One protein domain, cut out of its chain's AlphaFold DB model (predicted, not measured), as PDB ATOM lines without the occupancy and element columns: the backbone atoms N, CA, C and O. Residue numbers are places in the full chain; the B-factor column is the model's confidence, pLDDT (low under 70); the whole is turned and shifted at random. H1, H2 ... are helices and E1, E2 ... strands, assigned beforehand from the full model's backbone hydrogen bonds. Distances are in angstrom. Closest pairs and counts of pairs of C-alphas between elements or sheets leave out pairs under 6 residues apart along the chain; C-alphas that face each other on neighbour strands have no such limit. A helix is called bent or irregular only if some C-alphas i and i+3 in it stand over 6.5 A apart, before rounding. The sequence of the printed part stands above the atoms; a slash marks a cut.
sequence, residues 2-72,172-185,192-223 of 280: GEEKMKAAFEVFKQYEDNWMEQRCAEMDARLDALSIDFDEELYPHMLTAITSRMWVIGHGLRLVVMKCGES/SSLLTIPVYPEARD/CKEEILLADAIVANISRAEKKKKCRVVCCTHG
ATOM      1  N   GLY A   2      65.730  11.707  46.935       86.69
ATOM      2  CA  GLY A   2      64.555  12.502  47.345       86.69
ATOM      3  C   GLY A   2      63.368  11.702  47.903       86.69
ATOM      4  O   GLY A   2      62.780  12.115  48.894       86.69
ATOM      5  N   GLU A   3      63.054  10.543  47.321       90.19
ATOM      6  CA  GLU A   3      61.865   9.746  47.674       90.19
ATOM      7  C   GLU A   3      61.915   9.174  49.100       90.19
ATOM      8  O   GLU A   3      61.004   9.402  49.889       90.19
ATOM      9  N   GLU A   4      63.024   8.530  49.472       92.19
ATOM     10  CA  GLU A   4      63.260   8.002  50.829       92.19
ATOM     11  C   GLU A   4      63.137   9.086  51.913       92.19
ATOM     12  O   GLU A   4      62.544   8.867  52.967       92.19
ATOM     13  N   LYS A   5      63.638  10.300  51.639       93.06
ATOM     14  CA  LYS A   5      63.519  11.435  52.568       93.06
ATOM     15  C   LYS A   5      62.075  11.906  52.714       93.06
ATOM     16  O   LYS A   5      61.668  12.266  53.814       93.06
ATOM     17  N   MET A   6      61.306  11.896  51.627       92.75
ATOM     18  CA  MET A   6      59.895  12.277  51.647       92.75
ATOM     19  C   MET A   6      59.048  11.238  52.391       92.75
ATOM     20  O   MET A   6      58.198  11.608  53.195       92.75
ATOM     21  N   LYS A   7      59.333   9.946  52.196       94.38
ATOM     22  CA  LYS A   7      58.681   8.849  52.921       94.38
ATOM     23  C   LYS A   7      58.967   8.912  54.423       94.38
ATOM     24  O   LYS A   7      58.045   8.799  55.221       94.38
ATOM     25  N   ALA A   8      60.219   9.171  54.805       94.31
ATOM     26  CA  ALA A   8      60.590   9.362  56.204       94.31
ATOM     27  C   ALA A   8      59.894  10.584  56.831       94.31
ATOM     28  O   ALA A   8      59.376  10.490  57.939       94.31
ATOM     29  N   ALA A   9      59.830  11.714  56.115       93.56
ATOM     30  CA  ALA A   9      59.131  12.908  56.593       93.56
ATOM     31  C   ALA A   9      57.622  12.673  56.779       93.56
ATOM     32  O   ALA A   9      57.039  13.161  57.744       93.56
ATOM     33  N   PHE A  10      57.002  11.894  55.889       92.31
ATOM     34  CA  PHE A  10      55.589  11.539  55.985       92.31
ATOM     35  C   PHE A  10      55.284  10.625  57.182       92.31
ATOM     36  O   PHE A  10      54.289  10.842  57.867       92.31
ATOM     37  N   GLU A  11      56.145   9.649  57.485       94.75
ATOM     38  CA  GLU A  11      55.955   8.798  58.671       94.75
ATOM     39  C   GLU A  11      56.132   9.565  59.987       94.75
ATOM     40  O   GLU A  11      55.370   9.361  60.929       94.75
ATOM     41  N   VAL A  12      57.081  10.505  60.047       94.50
ATOM     42  CA  VAL A  12      57.233  11.393  61.215       94.50
ATOM     43  C   VAL A  12      55.988  12.265  61.405       94.50
ATOM     44  O   VAL A  12      55.540  12.459  62.533       94.50
ATOM     45  N   PHE A  13      55.412  12.769  60.311       91.75
ATOM     46  CA  PHE A  13      54.175  13.544  60.357       91.75
ATOM     47  C   PHE A  13      52.990  12.711  60.863       91.75
ATOM     48  O   PHE A  13      52.286  13.162  61.762       91.75
ATOM     49  N   LYS A  14      52.815  11.479  60.366       90.62
ATOM     50  CA  LYS A  14      51.784  10.558  60.871       90.62
ATOM     51  C   LYS A  14      51.921  10.295  62.363       90.62
ATOM     52  O   LYS A  14      50.958  10.466  63.093       90.62
ATOM     53  N   GLN A  15      53.124   9.950  62.825       91.12
ATOM     54  CA  GLN A  15      53.363   9.720  64.251       91.12
ATOM     55  C   GLN A  15      53.054  10.960  65.093       91.12
ATOM     56  O   GLN A  15      52.561  10.840  66.210       91.12
ATOM     57  N   TYR A  16      53.349  12.155  64.581       92.44
ATOM     58  CA  TYR A  16      52.990  13.398  65.255       92.44
ATOM     59  C   TYR A  16      51.468  13.580  65.353       92.44
ATOM     60  O   TYR A  16      50.977  13.902  66.435       92.44
ATOM     61  N   GLU A  17      50.725  13.352  64.265       88.56
ATOM     62  CA  GLU A  17      49.258  13.431  64.274       88.56
ATOM     63  C   GLU A  17      48.629  12.370  65.182       88.56
ATOM     64  O   GLU A  17      47.771  12.715  65.991       88.56
ATOM     65  N   ASP A  18      49.091  11.121  65.110       86.94
ATOM     66  CA  ASP A  18      48.598  10.021  65.943       86.94
ATOM     67  C   ASP A  18      48.810  10.332  67.431       86.94
ATOM     68  O   ASP A  18      47.862  10.281  68.214       86.94
ATOM     69  N   ASN A  19      50.013  10.776  67.819       89.31
ATOM     70  CA  ASN A  19      50.306  11.173  69.200       89.31
ATOM     71  C   ASN A  19      49.452  12.365  69.658       89.31
ATOM     72  O   ASN A  19      48.995  12.409  70.802       89.31
ATOM     73  N   TRP A  20      49.242  13.352  68.783       90.75
ATOM     74  CA  TRP A  20      48.405  14.508  69.095       90.75
ATOM     75  C   TRP A  20      46.936  14.107  69.285       90.75
ATOM     76  O   TRP A  20      46.287  14.574  70.224       90.75
ATOM     77  N   MET A  21      46.421  13.210  68.440       81.50
ATOM     78  CA  MET A  21      45.065  12.673  68.548       81.50
ATOM     79  C   MET A  21      44.895  11.810  69.799       81.50
ATOM     80  O   MET A  21      43.930  12.011  70.533       81.50
ATOM     81  N   GLU A  22      45.842  10.922  70.103       85.00
ATOM     82  CA  GLU A  22      45.839  10.127  71.337       85.00
ATOM     83  C   GLU A  22      45.845  11.019  72.582       85.00
ATOM     84  O   GLU A  22      45.056  10.807  73.506       85.00
ATOM     85  N   GLN A  23      46.671  12.073  72.596       88.75
ATOM     86  CA  GLN A  23      46.692  13.040  73.693       88.75
ATOM     87  C   GLN A  23      45.335  13.738  73.861       88.75
ATOM     88  O   GLN A  23      44.869  13.923  74.988       88.75
ATOM     89  N   ARG A  24      44.687  14.124  72.755       88.62
ATOM     90  CA  ARG A  24      43.360  14.757  72.780       88.62
ATOM     91  C   ARG A  24      42.269  13.804  73.250       88.62
ATOM     92  O   ARG A  24      41.420  14.223  74.034       88.62
ATOM     93  N   CYS A  25      42.307  12.543  72.825       79.88
ATOM     94  CA  CYS A  25      41.403  11.504  73.311       79.88
ATOM     95  C   CYS A  25      41.565  11.304  74.821       79.88
ATOM     96  O   CYS A  25      40.580  11.400  75.545       79.88
ATOM     97  N   ALA A  26      42.800  11.174  75.315       84.19
ATOM     98  CA  ALA A  26      43.067  11.034  76.745       84.19
ATOM     99  C   ALA A  26      42.603  12.253  77.571       84.19
ATOM    100  O   ALA A  26      42.117  12.094  78.691       84.19
ATOM    101  N   GLU A  27      42.726  13.474  77.032       87.25
ATOM    102  CA  GLU A  27      42.200  14.694  77.663       87.25
ATOM    103  C   GLU A  27      40.665  14.673  77.747       87.25
ATOM    104  O   GLU A  27      40.093  15.021  78.782       87.25
ATOM    105  N   MET A  28      39.994  14.270  76.666       83.19
ATOM    106  CA  MET A  28      38.534  14.161  76.615       83.19
ATOM    107  C   MET A  28      38.008  13.079  77.555       83.19
ATOM    108  O   MET A  28      37.077  13.351  78.309       83.19
ATOM    109  N   ASP A  29      38.630  11.903  77.559       77.38
ATOM    110  CA  ASP A  29      38.260  10.793  78.438       77.38
ATOM    111  C   ASP A  29      38.388  11.205  79.908       77.38
ATOM    112  O   ASP A  29      37.448  11.043  80.679       77.38
ATOM    113  N   ALA A  30      39.489  11.868  80.282       83.25
ATOM    114  CA  ALA A  30      39.668  12.372  81.643       83.25
ATOM    115  C   ALA A  30      38.594  13.400  82.049       83.25
ATOM    116  O   ALA A  30      38.165  13.427  83.204       83.25
ATOM    117  N   ARG A  31      38.148  14.252  81.114       85.19
ATOM    118  CA  ARG A  31      37.057  15.211  81.359       85.19
ATOM    119  C   ARG A  31      35.701  14.523  81.499       85.19
ATOM    120  O   ARG A  31      34.918  14.923  82.355       85.19
ATOM    121  N   LEU A  32      35.421  13.518  80.671       75.50
ATOM    122  CA  LEU A  32      34.186  12.735  80.747       75.50
ATOM    123  C   LEU A  32      34.117  11.918  82.041       75.50
ATOM    124  O   LEU A  32      33.065  11.886  82.676       75.50
ATOM    125  N   ASP A  33      35.235  11.333  82.472       79.88
ATOM    126  CA  ASP A  33      35.339  10.627  83.750       79.88
ATOM    127  C   ASP A  33      35.058  11.561  84.931       79.88
ATOM    128  O   ASP A  33      34.266  11.218  85.810       79.88
ATOM    129  N   ALA A  34      35.655  12.758  84.933       82.75
ATOM    130  CA  ALA A  34      35.402  13.766  85.962       82.75
ATOM    131  C   ALA A  34      33.915  14.160  86.012       82.75
ATOM    132  O   ALA A  34      33.296  14.082  87.068       82.75
ATOM    133  N   LEU A  35      33.312  14.468  84.858       78.38
ATOM    134  CA  LEU A  35      31.890  14.810  84.776       78.38
ATOM    135  C   LEU A  35      30.984  13.655  85.237       78.38
ATOM    136  O   LEU A  35      29.972  13.888  85.898       78.38
ATOM    137  N   SER A  36      31.329  12.405  84.903       75.12
ATOM    138  CA  SER A  36      30.571  11.234  85.358       75.12
ATOM    139  C   SER A  36      30.630  11.064  86.873       75.12
ATOM    140  O   SER A  36      29.656  10.579  87.447       75.12
ATOM    141  N   ILE A  37      31.760  11.390  87.500       77.88
ATOM    142  CA  ILE A  37      31.921  11.330  88.954       77.88
ATOM    143  C   ILE A  37      31.070  12.414  89.614       77.88
ATOM    144  O   ILE A  37      30.274  12.088  90.490       77.88
ATOM    145  N   ASP A  38      31.166  13.659  89.146       75.44
ATOM    146  CA  ASP A  38      30.395  14.784  89.695       75.44
ATOM    147  C   ASP A  38      28.880  14.525  89.597       75.44
ATOM    148  O   ASP A  38      28.122  14.776  90.537       75.44
ATOM    149  N   PHE A  39      28.425  13.936  88.484       74.00
ATOM    150  CA  PHE A  39      27.030  13.527  88.326       74.00
ATOM    151  C   PHE A  39      26.601  12.475  89.362       74.00
ATOM    152  O   PHE A  39      25.521  12.594  89.940       74.00
ATOM    153  N   ASP A  40      27.425  11.446  89.590       74.31
ATOM    154  CA  ASP A  40      27.122  10.351  90.519       74.31
ATOM    155  C   ASP A  40      27.164  10.790  91.997       74.31
ATOM    156  O   ASP A  40      26.415  10.240  92.809       74.31
ATOM    157  N   GLU A  41      28.017  11.758  92.354       76.75
ATOM    158  CA  GLU A  41      28.214  12.219  93.740       76.75
ATOM    159  C   GLU A  41      27.281  13.351  94.153       76.75
ATOM    160  O   GLU A  41      26.787  13.347  95.281       76.75
ATOM    161  N   GLU A  42      27.033  14.309  93.261       76.88
ATOM    162  CA  GLU A  42      26.295  15.522  93.607       76.88
ATOM    163  C   GLU A  42      24.900  15.512  92.985       76.88
ATOM    164  O   GLU A  42      23.883  15.530  93.685       76.88
ATOM    165  N   LEU A  43      24.822  15.448  91.654       73.56
ATOM    166  CA  LEU A  43      23.563  15.712  90.959       73.56
ATOM    167  C   LEU A  43      22.542  14.580  91.135       73.56
ATOM    168  O   LEU A  43      21.364  14.834  91.404       73.56
ATOM    169  N   TYR A  44      22.976  13.325  91.008       74.25
ATOM    170  CA  TYR A  44      22.083  12.169  91.025       74.25
ATOM    171  C   TYR A  44      21.405  11.942  92.391       74.25
ATOM    172  O   TYR A  44      20.177  11.788  92.417       74.25
ATOM    173  N   PRO A  45      22.111  12.007  93.540       76.88
ATOM    174  CA  PRO A  45      21.471  11.932  94.855       76.88
ATOM    175  C   PRO A  45      20.448  13.050  95.103       76.88
ATOM    176  O   PRO A  45      19.370  12.796  95.653       76.88
ATOM    177  N   HIS A  46      20.740  14.278  94.661       71.94
ATOM    178  CA  HIS A  46      19.810  15.401  94.789       71.94
ATOM    179  C   HIS A  46      18.546  15.208  93.947       71.94
ATOM    180  O   HIS A  46      17.439  15.427  94.446       71.94
ATOM    181  N   MET A  47      18.684  14.738  92.706       73.38
ATOM    182  CA  MET A  47      17.539  14.422  91.849       73.38
ATOM    183  C   MET A  47      16.660  13.320  92.443       73.38
ATOM    184  O   MET A  47      15.439  13.475  92.482       73.38
ATOM    185  N   LEU A  48      17.266  12.233  92.932       72.44
ATOM    186  CA  LEU A  48      16.530  11.147  93.584       72.44
ATOM    187  C   LEU A  48      15.760  11.663  94.796       72.44
ATOM    188  O   LEU A  48      14.560  11.428  94.903       72.44
ATOM    189  N   THR A  49      16.415  12.449  95.648       72.06
ATOM    190  CA  THR A  49      15.767  13.060  96.812       72.06
ATOM    191  C   THR A  49      14.573  13.916  96.389       72.06
ATOM    192  O   THR A  49      13.477  13.732  96.909       72.06
ATOM    193  N   ALA A  50      14.734  14.792  95.393       69.12
ATOM    194  CA  ALA A  50      13.656  15.656  94.919       69.12
ATOM    195  C   ALA A  50      12.463  14.870  94.342       69.12
ATOM    196  O   ALA A  50      11.311  15.198  94.635       69.12
ATOM    197  N   ILE A  51      12.717  13.828  93.544       72.50
ATOM    198  CA  ILE A  51      11.668  12.972  92.967       72.50
ATOM    199  C   ILE A  51      10.929  12.228  94.077       72.50
ATOM    200  O   ILE A  51       9.701  12.287  94.152       72.50
ATOM    201  N   THR A  52      11.665  11.578  94.973       70.62
ATOM    202  CA  THR A  52      11.099  10.787  96.064       70.62
ATOM    203  C   THR A  52      10.313  11.659  97.045       70.62
ATOM    204  O   THR A  52       9.213  11.291  97.457       70.62
ATOM    205  N   SER A  53      10.800  12.863  97.350       68.69
ATOM    206  CA  SER A  53      10.068  13.845  98.151       68.69
ATOM    207  C   SER A  53       8.770  14.306  97.476       68.69
ATOM    208  O   SER A  53       7.724  14.339  98.124       68.69
ATOM    209  N   ARG A  54       8.787  14.594  96.168       69.56
ATOM    210  CA  ARG A  54       7.567  14.943  95.414       69.56
ATOM    211  C   ARG A  54       6.559  13.795  95.393       69.56
ATOM    212  O   ARG A  54       5.373  14.028  95.616       69.56
ATOM    213  N   MET A  55       7.018  12.562  95.173       72.50
ATOM    214  CA  MET A  55       6.169  11.367  95.224       72.50
ATOM    215  C   MET A  55       5.520  11.192  96.599       72.50
ATOM    216  O   MET A  55       4.325  10.908  96.675       72.50
ATOM    217  N   TRP A  56       6.272  11.422  97.680       75.31
ATOM    218  CA  TRP A  56       5.732  11.384  99.037       75.31
ATOM    219  C   TRP A  56       4.629  12.427  99.238       75.31
ATOM    220  O   TRP A  56       3.552  12.081  99.715       75.31
ATOM    221  N   VAL A  57       4.836  13.678  98.811       69.56
ATOM    222  CA  VAL A  57       3.816  14.737  98.933       69.56
ATOM    223  C   VAL A  57       2.557  14.400  98.127       69.56
ATOM    224  O   VAL A  57       1.448  14.530  98.644       69.56
ATOM    225  N   ILE A  58       2.709  13.917  96.892       71.06
ATOM    226  CA  ILE A  58       1.573  13.559  96.030       71.06
ATOM    227  C   ILE A  58       0.805  12.361  96.598       71.06
ATOM    228  O   ILE A  58      -0.421  12.360  96.581       71.06
ATOM    229  N   GLY A  59       1.495  11.346  97.120       73.00
ATOM    230  CA  GLY A  59       0.853  10.154  97.674       73.00
ATOM    231  C   GLY A  59       0.271  10.386  99.069       73.00
ATOM    232  O   GLY A  59      -0.931  10.226  99.294       73.00
ATOM    233  N   HIS A  60       1.127  10.760 100.019       68.88
ATOM    234  CA  HIS A  60       0.753  10.920 101.421       68.88
ATOM    235  C   HIS A  60       0.019  12.227 101.688       68.88
ATOM    236  O   HIS A  60      -1.010  12.197 102.361       68.88
ATOM    237  N   GLY A  61       0.494  13.351 101.147       69.44
ATOM    238  CA  GLY A  61      -0.153  14.652 101.335       69.44
ATOM    239  C   GLY A  61      -1.590  14.649 100.814       69.44
ATOM    240  O   GLY A  61      -2.508  15.030 101.538       69.44
ATOM    241  N   LEU A  62      -1.818  14.112  99.610       71.00
ATOM    242  CA  LEU A  62      -3.165  13.998  99.042       71.00
ATOM    243  C   LEU A  62      -4.066  13.049  99.845       71.00
ATOM    244  O   LEU A  62      -5.205  13.407 100.149       71.00
ATOM    245  N   ARG A  63      -3.576  11.860 100.230       69.62
ATOM    246  CA  ARG A  63      -4.342  10.930 101.085       69.62
ATOM    247  C   ARG A  63      -4.741  11.577 102.406       69.62
ATOM    248  O   ARG A  63      -5.877  11.410 102.844       69.62
ATOM    249  N   LEU A  64      -3.832  12.338 103.010       68.12
ATOM    250  CA  LEU A  64      -4.074  13.028 104.269       68.12
ATOM    251  C   LEU A  64      -5.146  14.117 104.123       68.12
ATOM    252  O   LEU A  64      -6.047  14.193 104.957       68.12
ATOM    253  N   VAL A  65      -5.098  14.912 103.046       68.88
ATOM    254  CA  VAL A  65      -6.131  15.913 102.720       68.88
ATOM    255  C   VAL A  65      -7.498  15.243 102.552       68.88
ATOM    256  O   VAL A  65      -8.473  15.669 103.169       68.88
ATOM    257  N   VAL A  66      -7.573  14.158 101.774       70.44
ATOM    258  CA  VAL A  66      -8.824  13.411 101.541       70.44
ATOM    259  C   VAL A  66      -9.392  12.841 102.843       70.44
ATOM    260  O   VAL A  66     -10.596  12.935 103.084       70.44
ATOM    261  N   MET A  67      -8.546  12.298 103.718       68.12
ATOM    262  CA  MET A  67      -8.979  11.788 105.023       68.12
ATOM    263  C   MET A  67      -9.491  12.892 105.947       68.12
ATOM    264  O   MET A  67     -10.573  12.752 106.513       68.12
ATOM    265  N   LYS A  68      -8.773  14.017 106.049       69.75
ATOM    266  CA  LYS A  68      -9.207  15.190 106.826       69.75
ATOM    267  C   LYS A  68     -10.558  15.724 106.342       69.75
ATOM    268  O   LYS A  68     -11.387  16.122 107.156       69.75
ATOM    269  N   CYS A  69     -10.812  15.682 105.035       65.00
ATOM    270  CA  CYS A  69     -12.120  15.995 104.469       65.00
ATOM    271  C   CYS A  69     -13.210  15.020 104.960       65.00
ATOM    272  O   CYS A  69     -14.287  15.460 105.351       65.00
ATOM    273  N   GLY A  70     -12.931  13.715 105.016       68.06
ATOM    274  CA  GLY A  70     -13.870  12.708 105.536       68.06
ATOM    275  C   GLY A  70     -14.160  12.812 107.042       68.06
ATOM    276  O   GLY A  70     -15.246  12.432 107.490       68.06
ATOM    277  N   GLU A  71     -13.216  13.338 107.823       71.44
ATOM    278  CA  GLU A  71     -13.364  13.584 109.266       71.44
ATOM    279  C   GLU A  71     -14.017  14.939 109.586       71.44
ATOM    280  O   GLU A  71     -14.541  15.122 110.684       71.44
ATOM    281  N   SER A  72     -14.037  15.877 108.632       74.94
ATOM    282  CA  SER A  72     -14.670  17.184 108.814       74.94
ATOM    283  C   SER A  72     -16.187  17.044 108.939       74.94
ATOM    284  O   SER A  72     -16.897  16.719 107.982       74.94
ATOM    285  N   SER A 172      11.060   9.730 106.699       54.94
ATOM    286  CA  SER A 172      11.741   9.865 105.402       54.94
ATOM    287  C   SER A 172      12.880   8.851 105.218       54.94
ATOM    288  O   SER A 172      13.233   8.519 104.094       54.94
ATOM    289  N   SER A 173      13.396   8.279 106.310       57.09
ATOM    290  CA  SER A 173      14.348   7.163 106.304       57.09
ATOM    291  C   SER A 173      13.797   5.833 105.763       57.09
ATOM    292  O   SER A 173      14.579   4.912 105.562       57.09
ATOM    293  N   LEU A 174      12.488   5.715 105.515       64.44
ATOM    294  CA  LEU A 174      11.835   4.519 104.960       64.44
ATOM    295  C   LEU A 174      11.326   4.715 103.522       64.44
ATOM    296  O   LEU A 174      10.611   3.859 103.011       64.44
ATOM    297  N   LEU A 175      11.647   5.843 102.879       69.75
ATOM    298  CA  LEU A 175      11.274   6.084 101.485       69.75
ATOM    299  C   LEU A 175      11.964   5.059 100.585       69.75
ATOM    300  O   LEU A 175      13.186   4.949 100.632       69.75
ATOM    301  N   THR A 176      11.200   4.336  99.767       75.75
ATOM    302  CA  THR A 176      11.735   3.393  98.781       75.75
ATOM    303  C   THR A 176      11.758   4.002  97.380       75.75
ATOM    304  O   THR A 176      10.936   4.853  97.035       75.75
ATOM    305  N   ILE A 177      12.733   3.589  96.570       72.50
ATOM    306  CA  ILE A 177      12.841   3.928  95.150       72.50
ATOM    307  C   ILE A 177      12.810   2.627  94.343       72.50
ATOM    308  O   ILE A 177      13.526   1.684  94.700       72.50
ATOM    309  N   PRO A 178      12.033   2.567  93.247       69.81
ATOM    310  CA  PRO A 178      12.096   1.455  92.310       69.81
ATOM    311  C   PRO A 178      13.477   1.373  91.647       69.81
ATOM    312  O   PRO A 178      13.970   2.351  91.076       69.81
ATOM    313  N   VAL A 179      14.097   0.196  91.696       72.25
ATOM    314  CA  VAL A 179      15.360  -0.093  91.013       72.25
ATOM    315  C   VAL A 179      15.069  -0.784  89.693       72.25
ATOM    316  O   VAL A 179      14.461  -1.857  89.627       72.25
ATOM    317  N   TYR A 180      15.560  -0.163  88.627       66.56
ATOM    318  CA  TYR A 180      15.490  -0.713  87.285       66.56
ATOM    319  C   TYR A 180      16.815  -1.407  86.940       66.56
ATOM    320  O   TYR A 180      17.879  -0.828  87.175       66.56
ATOM    321  N   PRO A 181      16.783  -2.632  86.387       64.00
ATOM    322  CA  PRO A 181      17.993  -3.335  85.977       64.00
ATOM    323  C   PRO A 181      18.710  -2.606  84.826       64.00
ATOM    324  O   PRO A 181      18.070  -2.071  83.922       64.00
ATOM    325  N   GLU A 182      20.049  -2.621  84.841       60.88
ATOM    326  CA  GLU A 182      20.889  -2.005  83.794       60.88
ATOM    327  C   GLU A 182      20.669  -2.643  82.415       60.88
ATOM    328  O   GLU A 182      20.631  -1.947  81.401       60.88
ATOM    329  N   ALA A 183      20.460  -3.961  82.375       61.72
ATOM    330  CA  ALA A 183      20.030  -4.669  81.179       61.72
ATOM    331  C   ALA A 183      18.497  -4.697  81.139       61.72
ATOM    332  O   ALA A 183      17.865  -5.481  81.853       61.72
ATOM    333  N   ARG A 184      17.899  -3.821  80.324       59.16
ATOM    334  CA  ARG A 184      16.447  -3.827  80.106       59.16
ATOM    335  C   ARG A 184      16.047  -5.045  79.285       59.16
ATOM    336  O   ARG A 184      16.661  -5.321  78.255       59.16
ATOM    337  N   ASP A 185      14.986  -5.720  79.714       63.91
ATOM    338  CA  ASP A 185      14.293  -6.674  78.858       63.91
ATOM    339  C   ASP A 185      13.673  -5.896  77.678       63.91
ATOM    340  O   ASP A 185      12.937  -4.927  77.903       63.91
ATOM    341  N   CYS A 192       9.914  -2.885  87.143       58.75
ATOM    342  CA  CYS A 192      10.589  -2.642  88.407       58.75
ATOM    343  C   CYS A 192      10.899  -4.008  89.015       58.75
ATOM    344  O   CYS A 192       9.982  -4.794  89.265       58.75
ATOM    345  N   LYS A 193      12.185  -4.319  89.191       61.69
ATOM    346  CA  LYS A 193      12.589  -5.643  89.667       61.69
ATOM    347  C   LYS A 193      12.543  -5.712  91.190       61.69
ATOM    348  O   LYS A 193      12.095  -6.716  91.732       61.69
ATOM    349  N   GLU A 194      12.982  -4.643  91.855       75.06
ATOM    350  CA  GLU A 194      13.103  -4.540  93.312       75.06
ATOM    351  C   GLU A 194      12.963  -3.073  93.759       75.06
ATOM    352  O   GLU A 194      13.244  -2.150  92.994       75.06
ATOM    353  N   GLU A 195      12.547  -2.849  95.005       79.25
ATOM    354  CA  GLU A 195      12.557  -1.536  95.658       79.25
ATOM    355  C   GLU A 195      13.691  -1.479  96.687       79.25
ATOM    356  O   GLU A 195      13.891  -2.431  97.440       79.25
ATOM    357  N   ILE A 196      14.419  -0.360  96.748       83.69
ATOM    358  CA  ILE A 196      15.468  -0.136  97.759       83.69
ATOM    359  C   ILE A 196      15.171   1.121  98.563       83.69
ATOM    360  O   ILE A 196      14.542   2.048  98.055       83.69
ATOM    361  N   LEU A 197      15.652   1.189  99.804       84.19
ATOM    362  CA  LEU A 197      15.561   2.417 100.592       84.19
ATOM    363  C   LEU A 197      16.370   3.535  99.919       84.19
ATOM    364  O   LEU A 197      17.495   3.321  99.475       84.19
ATOM    365  N   LEU A 198      15.825   4.750  99.890       76.81
ATOM    366  CA  LEU A 198      16.473   5.950  99.356       76.81
ATOM    367  C   LEU A 198      17.830   6.193 100.025       76.81
ATOM    368  O   LEU A 198      18.792   6.544  99.347       76.81
ATOM    369  N   ALA A 199      17.927   5.963 101.336       77.19
ATOM    370  CA  ALA A 199      19.191   6.061 102.059       77.19
ATOM    371  C   ALA A 199      20.230   5.063 101.518       77.19
ATOM    372  O   ALA A 199      21.361   5.452 101.229       77.19
ATOM    373  N   ASP A 200      19.828   3.811 101.295       83.50
ATOM    374  CA  ASP A 200      20.701   2.773 100.740       83.50
ATOM    375  C   ASP A 200      21.073   3.073  99.282       83.50
ATOM    376  O   ASP A 200      22.217   2.868  98.883       83.50
ATOM    377  N   ALA A 201      20.147   3.636  98.496       79.38
ATOM    378  CA  ALA A 201      20.397   4.093  97.130       79.38
ATOM    379  C   ALA A 201      21.465   5.195  97.082       79.38
ATOM    380  O   ALA A 201      22.383   5.146  96.260       79.38
ATOM    381  N   ILE A 202      21.367   6.181  97.979       74.31
ATOM    382  CA  ILE A 202      22.341   7.272  98.102       74.31
ATOM    383  C   ILE A 202      23.710   6.705  98.490       74.31
ATOM    384  O   ILE A 202      24.705   7.002  97.829       74.31
ATOM    385  N   VAL A 203      23.763   5.836  99.504       81.88
ATOM    386  CA  VAL A 203      25.010   5.188  99.946       81.88
ATOM    387  C   VAL A 203      25.639   4.357  98.822       81.88
ATOM    388  O   VAL A 203      26.848   4.434  98.597       81.88
ATOM    389  N   ALA A 204      24.834   3.593  98.079       81.00
ATOM    390  CA  ALA A 204      25.303   2.787  96.956       81.00
ATOM    391  C   ALA A 204      25.883   3.650  95.822       81.00
ATOM    392  O   ALA A 204      26.935   3.303  95.279       81.00
ATOM    393  N   ASN A 205      25.255   4.785  95.496       75.56
ATOM    394  CA  ASN A 205      25.763   5.717  94.483       75.56
ATOM    395  C   ASN A 205      27.082   6.370  94.903       75.56
ATOM    396  O   ASN A 205      28.026   6.370  94.114       75.56
ATOM    397  N   ILE A 206      27.186   6.836  96.152       74.62
ATOM    398  CA  ILE A 206      28.433   7.404  96.688       74.62
ATOM    399  C   ILE A 206      29.551   6.354  96.630       74.62
ATOM    400  O   ILE A 206      30.638   6.619  96.118       74.62
ATOM    401  N   SER A 207      29.277   5.116  97.059       79.50
ATOM    402  CA  SER A 207      30.261   4.030  96.985       79.50
ATOM    403  C   SER A 207      30.660   3.687  95.544       79.50
ATOM    404  O   SER A 207      31.826   3.378  95.279       79.50
ATOM    405  N   ARG A 208      29.720   3.742  94.590       79.38
ATOM    406  CA  ARG A 208      30.011   3.558  93.160       79.38
ATOM    407  C   ARG A 208      30.946   4.649  92.646       79.38
ATOM    408  O   ARG A 208      31.920   4.318  91.969       79.38
ATOM    409  N   ALA A 209      30.689   5.908  92.985       71.69
ATOM    410  CA  ALA A 209      31.538   7.024  92.589       71.69
ATOM    411  C   ALA A 209      32.952   6.911  93.183       71.69
ATOM    412  O   ALA A 209      33.942   7.017  92.458       71.69
ATOM    413  N   GLU A 210      33.072   6.548  94.462       76.31
ATOM    414  CA  GLU A 210      34.370   6.282  95.094       76.31
ATOM    415  C   GLU A 210      35.134   5.128  94.426       76.31
ATOM    416  O   GLU A 210      36.361   5.173  94.292       76.31
ATOM    417  N   LYS A 211      34.428   4.074  93.996       74.56
ATOM    418  CA  LYS A 211      35.032   2.970  93.239       74.56
ATOM    419  C   LYS A 211      35.486   3.422  91.853       74.56
ATOM    420  O   LYS A 211      36.584   3.045  91.457       74.56
ATOM    421  N   LYS A 212      34.710   4.258  91.152       71.06
ATOM    422  CA  LYS A 212      35.118   4.871  89.873       71.06
ATOM    423  C   LYS A 212      36.359   5.757  90.034       71.06
ATOM    424  O   LYS A 212      37.277   5.651  89.233       71.06
ATOM    425  N   LYS A 213      36.460   6.534  91.120       73.69
ATOM    426  CA  LYS A 213      37.675   7.305  91.456       73.69
ATOM    427  C   LYS A 213      38.917   6.416  91.626       73.69
ATOM    428  O   LYS A 213      40.013   6.807  91.235       73.69
ATOM    429  N   LYS A 214      38.761   5.227  92.225       72.19
ATOM    430  CA  LYS A 214      39.858   4.260  92.451       72.19
ATOM    431  C   LYS A 214      40.224   3.484  91.187       72.19
ATOM    432  O   LYS A 214      41.400   3.258  90.920       72.19
ATOM    433  N   CYS A 215      39.222   3.098  90.409       59.91
ATOM    434  CA  CYS A 215      39.370   2.487  89.100       59.91
ATOM    435  C   CYS A 215      39.382   3.592  88.047       59.91
ATOM    436  O   CYS A 215      38.452   3.677  87.253       59.91
ATOM    437  N   ARG A 216      40.415   4.448  88.035       57.41
ATOM    438  CA  ARG A 216      40.673   5.306  86.874       57.41
ATOM    439  C   ARG A 216      40.890   4.361  85.699       57.41
ATOM    440  O   ARG A 216      41.961   3.760  85.585       57.41
ATOM    441  N   VAL A 217      39.838   4.130  84.917       50.47
ATOM    442  CA  VAL A 217      39.893   3.268  83.749       50.47
ATOM    443  C   VAL A 217      40.870   3.964  82.827       50.47
ATOM    444  O   VAL A 217      40.588   5.012  82.263       50.47
ATOM    445  N   VAL A 218      42.077   3.417  82.732       44.03
ATOM    446  CA  VAL A 218      42.945   3.750  81.618       44.03
ATOM    447  C   VAL A 218      42.234   3.132  80.423       44.03
ATOM    448  O   VAL A 218      42.417   1.951  80.129       44.03
ATOM    449  N   CYS A 219      41.359   3.904  79.783       42.94
ATOM    450  CA  CYS A 219      40.933   3.639  78.423       42.94
ATOM    451  C   CYS A 219      42.184   3.802  77.558       42.94
ATOM    452  O   CYS A 219      42.387   4.804  76.888       42.94
ATOM    453  N   CYS A 220      43.075   2.809  77.600       44.50
ATOM    454  CA  CYS A 220      43.923   2.552  76.463       44.50
ATOM    455  C   CYS A 220      42.932   2.186  75.368       44.50
ATOM    456  O   CYS A 220      42.420   1.064  75.353       44.50
ATOM    457  N   THR A 221      42.636   3.119  74.468       42.19
ATOM    458  CA  THR A 221      42.244   2.729  73.123       42.19
ATOM    459  C   THR A 221      43.317   1.744  72.682       42.19
ATOM    460  O   THR A 221      44.465   2.128  72.467       42.19
ATOM    461  N   HIS A 222      43.002   0.446  72.690       39.50
ATOM    462  CA  HIS A 222      43.857  -0.544  72.059       39.50
ATOM    463  C   HIS A 222      44.033  -0.023  70.644       39.50
ATOM    464  O   HIS A 222      43.037   0.101  69.928       39.50
ATOM    465  N   GLY A 223      45.256   0.411  70.322       45.06
ATOM    466  CA  GLY A 223      45.559   1.038  69.052       45.06
ATOM    467  C   GLY A 223      44.953   0.172  67.967       45.06
ATOM    468  O   GLY A 223      45.319  -0.999  67.827       45.06
TER     469      GLY A 223
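What this domain is: This is residues 2 to 72, 172 to 185 and 192 to 223 of the 280 residues of an uncharacterized protein of Tanacetum cinerariifolium (UniProt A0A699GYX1). One very long helix, H1, runs nearly straight with a bend near its middle, and a much shorter helix, H2, packs on it beside the bend and runs back the opposite way. A small pair of short strands, E1 and E2, sits at the end of H2 where that helix begins, while residues 2 to 17, of which 3 to 17 belong to H1, and residues 57 to 72, of which 57 to 71 belong to H1, stick out free at the two ends of a rod. The printed part has 117 residues, with two named helices and two named strands in the order H1, E1, E2, H2; the sheet has the order E1 - E2 and is antiparallel. The class is mostly helix, and the whole is extended, with a radius of gyration of the C-alphas of 25.8 A and spans of 100 by 29 by 24 A.

How they stand to each other: H1, residues 3 to 71, was assigned as one helix by its hydrogen bonds but is bent, with C-alphas 41 and 44 lying 6.7 A apart. Its arms H1a, residues 3 to 41, and H1b, residues 44 to 71, stand at a shallow tilt of 28 degrees. H1a touches H2, residues 198 to 214, with its residues 37 to 41 alone; the closest C-alphas are those of Ile 37 and Ala 209, 5.6 A apart, at a shallow tilt of 25 degrees, opposite ways. H1b touches H2 with residues 45 to 52 alone, and H2 touches H1b with residues 198 to 205 alone; the closest C-alphas are those of Pro 45 and Ile 202, 5.7 A apart, at a shallow tilt of 3 degrees, opposite ways. E1, residues 176 to 179, and E2, residues 194 to 197, are antiparallel at 140 degrees, with N 177 and O 196 at 2.8 A and N 196 and O 177 at 3.0 A, within hydrogen-bond range. The closest C-alphas of H1b and E1 are those of Thr 52 and Ile 177, 7.1 A apart. H1a is apart from E1 and E2, and H1b is apart from E2. Every O i to N i+4 pair is within hydrogen-bond range in H1a and H2, and 23 of 24 are in H1b.

Where its parts are: H1a begins at C-alpha 3, (61.865, 9.746, 47.674), and is 57.1 A long; H1b is 39.9 A long and ends at C-alpha 71, (-13.364, 13.584, 109.266). E1 measures 9.3 A and E2 10.4 A. A tight link joins E2 to H2, which is 24.4 A long and ends at C-alpha 214, (39.858, 4.260, 92.451).

The domain as a whole: The C-alphas of Gly 2 and Ser 72 are the two farthest apart, 100.4 A. Residues 73 to 171 are not printed, with 27.6 A between C-alphas 72 and 172, and residues 186 to 191 are not printed, with 11.0 A between C-alphas 185 and 192. The mean pLDDT of the printed part is 74.6, and 35 residues are under 70, among them 180 to 185 and 215 to 223.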